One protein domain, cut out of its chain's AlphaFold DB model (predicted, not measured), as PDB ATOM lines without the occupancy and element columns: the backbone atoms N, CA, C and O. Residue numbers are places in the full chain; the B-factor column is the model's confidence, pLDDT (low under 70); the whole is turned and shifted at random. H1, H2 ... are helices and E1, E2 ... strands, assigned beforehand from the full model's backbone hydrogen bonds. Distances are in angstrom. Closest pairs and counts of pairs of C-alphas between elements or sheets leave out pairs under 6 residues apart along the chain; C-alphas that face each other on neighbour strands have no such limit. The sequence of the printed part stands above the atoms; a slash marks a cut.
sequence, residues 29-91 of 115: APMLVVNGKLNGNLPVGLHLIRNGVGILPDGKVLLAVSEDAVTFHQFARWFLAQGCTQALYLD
ATOM      1  N   ALA A  29      79.710  -6.480  81.747       92.12
ATOM      2  CA  ALA A  29      78.398  -6.399  81.125       92.12
ATOM      3  C   ALA A  29      77.298  -6.379  82.202       92.12
ATOM      4  O   ALA A  29      77.479  -6.988  83.253       92.12
ATOM      5  N   PRO A  30      76.136  -5.760  81.935       95.31
ATOM      6  CA  PRO A  30      75.734  -5.110  80.689       95.31
ATOM      7  C   PRO A  30      76.239  -3.664  80.563       95.31
ATOM      8  O   PRO A  30      76.559  -2.994  81.544       95.31
ATOM      9  N   MET A  31      76.248  -3.146  79.332       97.12
ATOM     10  CA  MET A  31      76.239  -1.694  79.130       97.12
ATOM     11  C   MET A  31      74.906  -1.121  79.609       97.12
ATOM     12  O   MET A  31      73.852  -1.677  79.306       97.12
ATOM     13  N   LEU A  32      74.964  -0.016  80.345       97.88
ATOM     14  CA  LEU A  32      73.818   0.653  80.955       97.88
ATOM     15  C   LEU A  32      73.256   1.732  80.026       97.88
ATOM     16  O   LEU A  32      72.057   1.760  79.743       97.88
ATOM     17  N   VAL A  33      74.148   2.582  79.513       98.25
ATOM     18  CA  VAL A  33      73.837   3.676  78.591       98.25
ATOM     19  C   VAL A  33      74.739   3.557  77.372       98.25
ATOM     20  O   VAL A  33      75.939   3.321  77.511       98.25
ATOM     21  N   VAL A  34      74.158   3.716  76.187       97.06
ATOM     22  CA  VAL A  34      74.855   3.700  74.901       97.06
ATOM     23  C   VAL A  34      74.397   4.906  74.094       97.06
ATOM     24  O   VAL A  34      73.207   5.056  73.824       97.06
ATOM     25  N   ASN A  35      75.332   5.769  73.696       95.56
ATOM     26  CA  ASN A  35      75.062   6.981  72.915       95.56
ATOM     27  C   ASN A  35      73.969   7.871  73.547       95.56
ATOM     28  O   ASN A  35      73.059   8.331  72.858       95.56
ATOM     29  N   GLY A  36      74.030   8.063  74.868       97.25
ATOM     30  CA  GLY A  36      73.070   8.877  75.621       97.25
ATOM     31  C   GLY A  36      71.659   8.285  75.682       97.25
ATOM     32  O   GLY A  36      70.698   9.016  75.893       97.25
ATOM     33  N   LYS A  37      71.504   6.974  75.462       98.06
ATOM     34  CA  LYS A  37      70.224   6.260  75.556       98.06
ATOM     35  C   LYS A  37      70.363   5.025  76.432       98.06
ATOM     36  O   LYS A  37      71.426   4.407  76.467       98.06
ATOM     37  N   LEU A  38      69.283   4.637  77.110       97.94
ATOM     38  CA  LEU A  38      69.243   3.356  77.817       97.94
ATOM     39  C   LEU A  38      69.534   2.215  76.844       97.94
ATOM     40  O   LEU A  38      69.016   2.192  75.725       97.94
ATOM     41  N   ASN A  39      70.335   1.252  77.288       96.62
ATOM     42  CA  ASN A  39      70.487   0.013  76.548       96.62
ATOM     43  C   ASN A  39      69.140  -0.737  76.532       96.62
ATOM     44  O   ASN A  39      68.588  -1.060  77.580       96.62
ATOM     45  N   GLY A  40      68.603  -1.011  75.343       95.19
ATOM     46  CA  GLY A  40      67.330  -1.725  75.190       95.19
ATOM     47  C   GLY A  40      67.390  -3.198  75.605       95.19
ATOM     48  O   GLY A  40      66.357  -3.794  75.878       95.19
ATOM     49  N   ASN A  41      68.594  -3.771  75.696       94.50
ATOM     50  CA  ASN A  41      68.824  -5.175  76.042       94.50
ATOM     51  C   ASN A  41      69.238  -5.353  77.509       94.50
ATOM     52  O   ASN A  41      70.002  -6.264  77.836       94.50
ATOM     53  N   LEU A  42      68.810  -4.451  78.397       96.00
ATOM     54  CA  LEU A  42      69.101  -4.609  79.816       96.00
ATOM     55  C   LEU A  42      68.387  -5.852  80.357       96.00
ATOM     56  O   LEU A  42      67.181  -6.003  80.159       96.00
ATOM     57  N   PRO A  43      69.101  -6.736  81.069       93.50
ATOM     58  CA  PRO A  43      68.476  -7.906  81.649       93.50
ATOM     59  C   PRO A  43      67.471  -7.480  82.721       93.50
ATOM     60  O   PRO A  43      67.728  -6.606  83.559       93.50
ATOM     61  N   VAL A  44      66.313  -8.128  82.694       91.75
ATOM     62  CA  VAL A  44      65.369  -8.115  83.809       91.75
ATOM     63  C   VAL A  44      65.892  -9.113  84.831       91.75
ATOM     64  O   VAL A  44      66.231 -10.242  84.485       91.75
ATOM     65  N   GLY A  45      66.024  -8.694  86.082       82.94
ATOM     66  CA  GLY A  45      66.659  -9.534  87.083       82.94
ATOM     67  C   GLY A  45      66.540  -8.976  88.486       82.94
ATOM     68  O   GLY A  45      65.706  -8.117  88.769       82.94
ATOM     69  N   LEU A  46      67.399  -9.498  89.354       87.75
ATOM     70  CA  LEU A  46      67.371  -9.251  90.787       87.75
ATOM     71  C   LEU A  46      67.663  -7.789  91.146       87.75
ATOM     72  O   LEU A  46      68.353  -7.057  90.424       87.75
ATOM     73  N   HIS A  47      67.165  -7.406  92.316       93.44
ATOM     74  CA  HIS A  47      67.592  -6.206  93.016       93.44
ATOM     75  C   HIS A  47      68.872  -6.560  93.762       93.44
ATOM     76  O   HIS A  47      68.863  -7.462  94.595       93.44
ATOM     77  N   LEU A  48      69.970  -5.894  93.423       91.31
ATOM     78  CA  LEU A  48      71.280  -6.107  94.036       91.31
ATOM     79  C   LEU A  48      71.946  -4.756  94.253       91.31
ATOM     80  O   LEU A  48      71.579  -3.782  93.592       91.31
ATOM     81  N   ILE A  49      72.938  -4.706  95.134       90.75
ATOM     82  CA  ILE A  49      73.891  -3.599  95.126       90.75
ATOM     83  C   ILE A  49      74.615  -3.619  93.779       90.75
ATOM     84  O   ILE A  49      74.992  -4.679  93.274       90.75
ATOM     85  N   ARG A  50      74.723  -2.455  93.138       92.19
ATOM     86  CA  ARG A  50      75.332  -2.330  91.813       92.19
ATOM     87  C   ARG A  50      76.364  -1.230  91.811       92.19
ATOM     88  O   ARG A  50      76.125  -0.140  92.313       92.19
ATOM     89  N   ASN A  51      77.472  -1.505  91.154       93.06
ATOM     90  CA  ASN A  51      78.538  -0.576  90.841       93.06
ATOM     91  C   ASN A  51      78.611  -0.363  89.328       93.06
ATOM     92  O   ASN A  51      78.199  -1.200  88.519       93.06
ATOM     93  N   GLY A  52      79.114   0.792  88.922       94.69
ATOM     94  CA  GLY A  52      79.183   1.155  87.518       94.69
ATOM     95  C   GLY A  52      80.131   2.303  87.249       94.69
ATOM     96  O   GLY A  52      80.541   3.030  88.154       94.69
ATOM     97  N   VAL A  53      80.443   2.465  85.970       96.69
ATOM     98  CA  VAL A  53      81.246   3.564  85.446       96.69
ATOM     99  C   VAL A  53      80.540   4.208  84.261       96.69
ATOM    100  O   VAL A  53      80.049   3.517  83.369       96.69
ATOM    101  N   GLY A  54      80.500   5.535  84.243       97.75
ATOM    102  CA  GLY A  54      79.933   6.351  83.177       97.75
ATOM    103  C   GLY A  54      80.924   7.384  82.655       97.75
ATOM    104  O   GLY A  54      81.868   7.759  83.347       97.75
ATOM    105  N   ILE A  55      80.697   7.845  81.426       98.00
ATOM    106  CA  ILE A  55      81.437   8.945  80.800       98.00
ATOM    107  C   ILE A  55      80.486  10.125  80.608       98.00
ATOM    108  O   ILE A  55      79.490  10.018  79.881       98.00
ATOM    109  N   LEU A  56      80.786  11.240  81.270       98.00
ATOM    110  CA  LEU A  56      80.056  12.501  81.144       98.00
ATOM    111  C   LEU A  56      80.378  13.203  79.809       98.00
ATOM    112  O   LEU A  56      81.371  12.862  79.160       98.00
ATOM    113  N   PRO A  57      79.563  14.179  79.361       96.94
ATOM    114  CA  PRO A  57      79.771  14.858  78.078       96.94
ATOM    115  C   PRO A  57      81.111  15.600  77.971       96.94
ATOM    116  O   PRO A  57      81.640  15.758  76.875       96.94
ATOM    117  N   ASP A  58      81.673  16.026  79.104       95.88
ATOM    118  CA  ASP A  58      82.990  16.667  79.199       95.88
ATOM    119  C   ASP A  58      84.159  15.662  79.247       95.88
ATOM    120  O   ASP A  58      85.320  16.055  79.363       95.88
ATOM    121  N   GLY A  59      83.871  14.361  79.137       94.81
ATOM    122  CA  GLY A  59      84.852  13.281  79.169       94.81
ATOM    123  C   GLY A  59      85.259  12.836  80.575       94.81
ATOM    124  O   GLY A  59      86.091  11.933  80.691       94.81
ATOM    125  N   LYS A  60      84.689  13.420  81.638       95.50
ATOM    126  CA  LYS A  60      84.950  12.965  83.009       95.50
ATOM    127  C   LYS A  60      84.349  11.588  83.263       95.50
ATOM    128  O   LYS A  60      83.299  11.223  82.728       95.50
ATOM    129  N   VAL A  61      85.026  10.841  84.129       95.94
ATOM    130  CA  VAL A  61      84.580   9.535  84.612       95.94
ATOM    131  C   VAL A  61      83.665   9.736  85.813       95.94
ATOM    132  O   VAL A  61      84.026  10.430  86.758       95.94
ATOM    133  N   LEU A  62      82.501   9.095  85.787       95.81
ATOM    134  CA  LEU A  62      81.594   8.991  86.925       95.81
ATOM    135  C   LEU A  62      81.590   7.547  87.424       95.81
ATOM    136  O   LEU A  62      81.120   6.658  86.716       95.81
ATOM    137  N   LEU A  63      82.095   7.310  88.633       93.62
ATOM    138  CA  LEU A  63      81.937   6.035  89.334       93.62
ATOM    139  C   LEU A  63      80.749   6.122  90.288       93.62
ATOM    140  O   LEU A  63      80.545   7.151  90.928       93.62
ATOM    141  N   ALA A  64      79.979   5.044  90.387       92.69
ATOM    142  CA  ALA A  64      78.846   4.972  91.298       92.69
ATOM    143  C   ALA A  64      78.698   3.572  91.886       92.69
ATOM    144  O   ALA A  64      78.936   2.581  91.192       92.69
ATOM    145  N   VAL A  65      78.244   3.517  93.137       91.25
ATOM    146  CA  VAL A  65      77.759   2.318  93.826       91.25
ATOM    147  C   VAL A  65      76.404   2.664  94.435       91.25
ATOM    148  O   VAL A  65      76.246   3.754  94.981       91.25
ATOM    149  N   SER A  66      75.407   1.793  94.293       91.50
ATOM    150  CA  SER A  66      74.104   1.999  94.926       91.50
ATOM    151  C   SER A  66      74.165   1.662  96.418       91.50
ATOM    152  O   SER A  66      74.753   0.654  96.792       91.50
ATOM    153  N   GLU A  67      73.541   2.479  97.268       88.50
ATOM    154  CA  GLU A  67      73.397   2.165  98.702       88.50
ATOM    155  C   GLU A  67      72.356   1.062  98.931       88.50
ATOM    156  O   GLU A  67      72.559   0.168  99.747       88.50
ATOM    157  N   ASP A  68      71.281   1.085  98.139       91.00
ATOM    158  CA  ASP A  68      70.211   0.092  98.165       91.00
ATOM    159  C   ASP A  68      70.272  -0.869  96.975       91.00
ATOM    160  O   ASP A  68      70.887  -0.609  95.931       91.00
ATOM    161  N   ALA A  69      69.576  -1.997  97.122       93.00
ATOM    162  CA  ALA A  69      69.436  -2.988  96.072       93.00
ATOM    163  C   ALA A  69      68.563  -2.456  94.920       93.00
ATOM    164  O   ALA A  69      67.380  -2.168  95.088       93.00
ATOM    165  N   VAL A  70      69.129  -2.384  93.713       95.19
ATOM    166  CA  VAL A  70      68.468  -1.844  92.516       95.19
ATOM    167  C   VAL A  70      68.512  -2.818  91.342       95.19
ATOM    168  O   VAL A  70      69.374  -3.693  91.229       95.19
ATOM    169  N   THR A  71      67.578  -2.664  90.410       95.94
ATOM    170  CA  THR A  71      67.623  -3.334  89.102       95.94
ATOM    171  C   THR A  71      68.623  -2.649  88.168       95.94
ATOM    172  O   THR A  71      68.935  -1.466  88.315       95.94
ATOM    173  N   PHE A  72      69.064  -3.356  87.123       96.38
ATOM    174  CA  PHE A  72      69.866  -2.746  86.054       96.38
ATOM    175  C   PHE A  72      69.172  -1.547  85.399       96.38
ATOM    176  O   PHE A  72      69.827  -0.575  85.042       96.38
ATOM    177  N   HIS A  73      67.845  -1.594  85.273       97.62
ATOM    178  CA  HIS A  73      67.058  -0.526  84.663       97.62
ATOM    179  C   HIS A  73      67.022   0.737  85.523       97.62
ATOM    180  O   HIS A  73      67.163   1.838  84.995       97.62
ATOM    181  N   GLN A  74      66.839   0.598  86.840       97.50
ATOM    182  CA  GLN A  74      66.918   1.732  87.766       97.50
ATOM    183  C   GLN A  74      68.313   2.353  87.734       97.50
ATOM    184  O   GLN A  74      68.438   3.565  87.576       97.50
ATOM    185  N   PHE A  75      69.352   1.518  87.785       97.12
ATOM    186  CA  PHE A  75      70.732   1.989  87.787       97.12
ATOM    187  C   PHE A  75      71.124   2.672  86.467       97.12
ATOM    188  O   PHE A  75      71.712   3.752  86.467       97.12
ATOM    189  N   ALA A  76      70.719   2.111  85.326       98.06
ATOM    190  CA  ALA A  76      70.936   2.724  84.018       98.06
ATOM    191  C   ALA A  76      70.190   4.057  83.856       98.06
ATOM    192  O   ALA A  76      70.753   5.009  83.316       98.06
ATOM    193  N   ARG A  77      68.944   4.150  84.347       98.25
ATOM    194  CA  ARG A  77      68.184   5.410  84.365       98.25
ATOM    195  C   ARG A  77      68.880   6.477  85.190       98.25
ATOM    196  O   ARG A  77      68.898   7.627  84.766       98.25
ATOM    197  N   TRP A  78      69.474   6.099  86.318       98.38
ATOM    198  CA  TRP A  78      70.246   7.027  87.133       98.38
ATOM    199  C   TRP A  78      71.459   7.570  86.366       98.38
ATOM    200  O   TRP A  78      71.585   8.783  86.245       98.38
ATOM    201  N   PHE A  79      72.279   6.711  85.746       98.62
ATOM    202  CA  PHE A  79      73.412   7.162  84.916       98.62
ATOM    203  C   PHE A  79      72.981   8.077  83.766       98.62
ATOM    204  O   PHE A  79      73.639   9.078  83.482       98.62
ATOM    205  N   LEU A  80      71.867   7.748  83.107       98.56
ATOM    206  CA  LEU A  80      71.313   8.586  82.051       98.56
ATOM    207  C   LEU A  80      70.878   9.959  82.590       98.56
ATOM    208  O   LEU A  80      71.150  10.971  81.953       98.56
ATOM    209  N   ALA A  81      70.254  10.004  83.770       98.56
ATOM    210  CA  ALA A  81      69.852  11.247  84.427       98.56
ATOM    211  C   ALA A  81      71.049  12.106  84.874       98.56
ATOM    212  O   ALA A  81      70.945  13.328  84.856       98.56
ATOM    213  N   GLN A  82      72.196  11.493  85.196       98.44
ATOM    214  CA  GLN A  82      73.463  12.211  85.428       98.44
ATOM    215  C   GLN A  82      74.091  12.764  84.133       98.44
ATOM    216  O   GLN A  82      75.103  13.457  84.179       98.44
ATOM    217  N   GLY A  83      73.512  12.461  82.965       98.12
ATOM    218  CA  GLY A  83      73.977  12.953  81.669       98.12
ATOM    219  C   GLY A  83      75.069  12.100  81.024       98.12
ATOM    220  O   GLY A  83      75.702  12.549  80.066       98.12
ATOM    221  N   CYS A  84      75.316  10.878  81.507       98.56
ATOM    222  CA  CYS A  84      76.326  10.016  80.899       98.56
ATOM    223  C   CYS A  84      75.977   9.668  79.446       98.56
ATOM    224  O   CYS A  84      74.859   9.272  79.120       98.56
ATOM    225  N   THR A  85      76.974   9.762  78.567       97.94
ATOM    226  CA  THR A  85      76.852   9.401  77.146       97.94
ATOM    227  C   THR A  85      77.085   7.908  76.917       97.94
ATOM    228  O   THR A  85      76.516   7.314  76.002       97.94
ATOM    229  N   GLN A  86      77.898   7.293  77.771       98.31
ATOM    230  CA  GLN A  86      78.174   5.863  77.823       98.31
ATOM    231  C   GLN A  86      78.233   5.449  79.291       98.31
ATOM    232  O   GLN A  86      78.782   6.189  80.107       98.31
ATOM    233  N   ALA A  87      77.704   4.278  79.633       98.25
ATOM    234  CA  ALA A  87      77.843   3.719  80.973       98.25
ATOM    235  C   ALA A  87      77.895   2.191  80.942       98.25
ATOM    236  O   ALA A  87      77.251   1.549  80.110       98.25
ATOM    237  N   LEU A  88      78.660   1.608  81.857       97.44
ATOM    238  CA  LEU A  88      78.921   0.181  81.971       97.44
ATOM    239  C   LEU A  88      78.739  -0.251  83.422       97.44
ATOM    240  O   LEU A  88      79.293   0.362  84.331       97.44
ATOM    241  N   TYR A  89      77.981  -1.322  83.629       95.19
ATOM    242  CA  TYR A  89      77.930  -1.986  84.923       95.19
ATOM    243  C   TYR A  89      79.283  -2.625  85.242       95.19
ATOM    244  O   TYR A  89      79.905  -3.239  84.375       95.19
ATOM    245  N   LEU A  90      79.718  -2.506  86.487       91.12
ATOM    246  CA  LEU A  90      80.878  -3.191  87.045       91.12
ATOM    247  C   LEU A  90      80.384  -4.305  87.986       91.12
ATOM    248  O   LEU A  90      79.200  -4.371  88.280       91.12
ATOM    249  N   ASP A  91      81.248  -5.233  88.389       78.94
ATOM    250  CA  ASP A  91      80.829  -6.431  89.134       78.94
ATOM    251  C   ASP A  91      80.202  -6.109  90.506       78.94
ATOM    252  O   ASP A  91      80.900  -5.614  91.378       78.94
TER     253      ASP A  91
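Overview. This is residues 29 to 91 of the 115 residues of the protein "NAGPA domain-containing protein" of Chitinophagaceae bacterium (UniProt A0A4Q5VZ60). What shape do these coordinates make? A small slab of four antiparallel strands, in the order E1, E4, E2, E3, has one helix, H1, packed over one face, while its other face is bare of named helices. A long unnamed stretch, residues 35 to 50, swings round the outside from E1, at one edge of the sheet, to E2. What are the counts and the size? The printed part has 63 residues, under half of them in named elements, with E1, E2, E3, H1 and E4 along the chain; the class is mixed, helices and strands. It is compact, with a radius of gyration of the C-alphas of 10.4 A, and spans 32 by 24 by 18 A.

Along the chain. Where are the strands? E1 is residues 31 to 34, 7.0 A long, and begins at C-alpha 31 at (76.239, -1.694, 79.130). E4 is residues 86 to 90, 13.2 A, ending at C-alpha 90 at (80.878, -3.191, 87.045); E2 is residues 51 to 55, 14.1 A, and E3 is residues 61 to 65, 13.5 A. Where is the helix? H1 is residues 72 to 81, 14.1 A long, with C-alpha 72 at (69.866, -2.746, 86.054).

Arrangement. How do the strands pair? E4 and E2, the inner strands, are antiparallel at 160 degrees, with N 88 and O 53 at 2.8 A. E1, an edge strand, is antiparallel to E4 at 177 degrees, with N 32 and O 87 at 2.8 A. E2 and E3, the other edge strand, form a hairpin at 161 degrees, with N 54 and O 62 at 2.8 A. How does H1 stand to the sheet? The two make two layers, a helix on one face of a sheet, at a height over the sheet of 8.1 A; H1 runs slantwise to the strands, at 39 degrees to E4 on the local plane. The closest C-alphas of H1 and E1 are those of Ala 76 and Leu 32, 4.7 A apart, and every O i to N i+4 pair in H1 is within hydrogen-bond range. Which unit holds H1? E3, H1 and E4 form a split strand-helix-strand unit, two strands running the same way with E2 between them in the sheet, and its crossover is right-handed.

Size, cuts and confidence. How far does it reach? The two C-alphas farthest apart, those of Leu 46 and Asp 58, are 32.4 A apart. Which links are long? The link E1 to E2 is long, with 16 residues. Is it whole and confident? The printed part has no cut, its mean pLDDT is 95.1, and no printed residue is under 70.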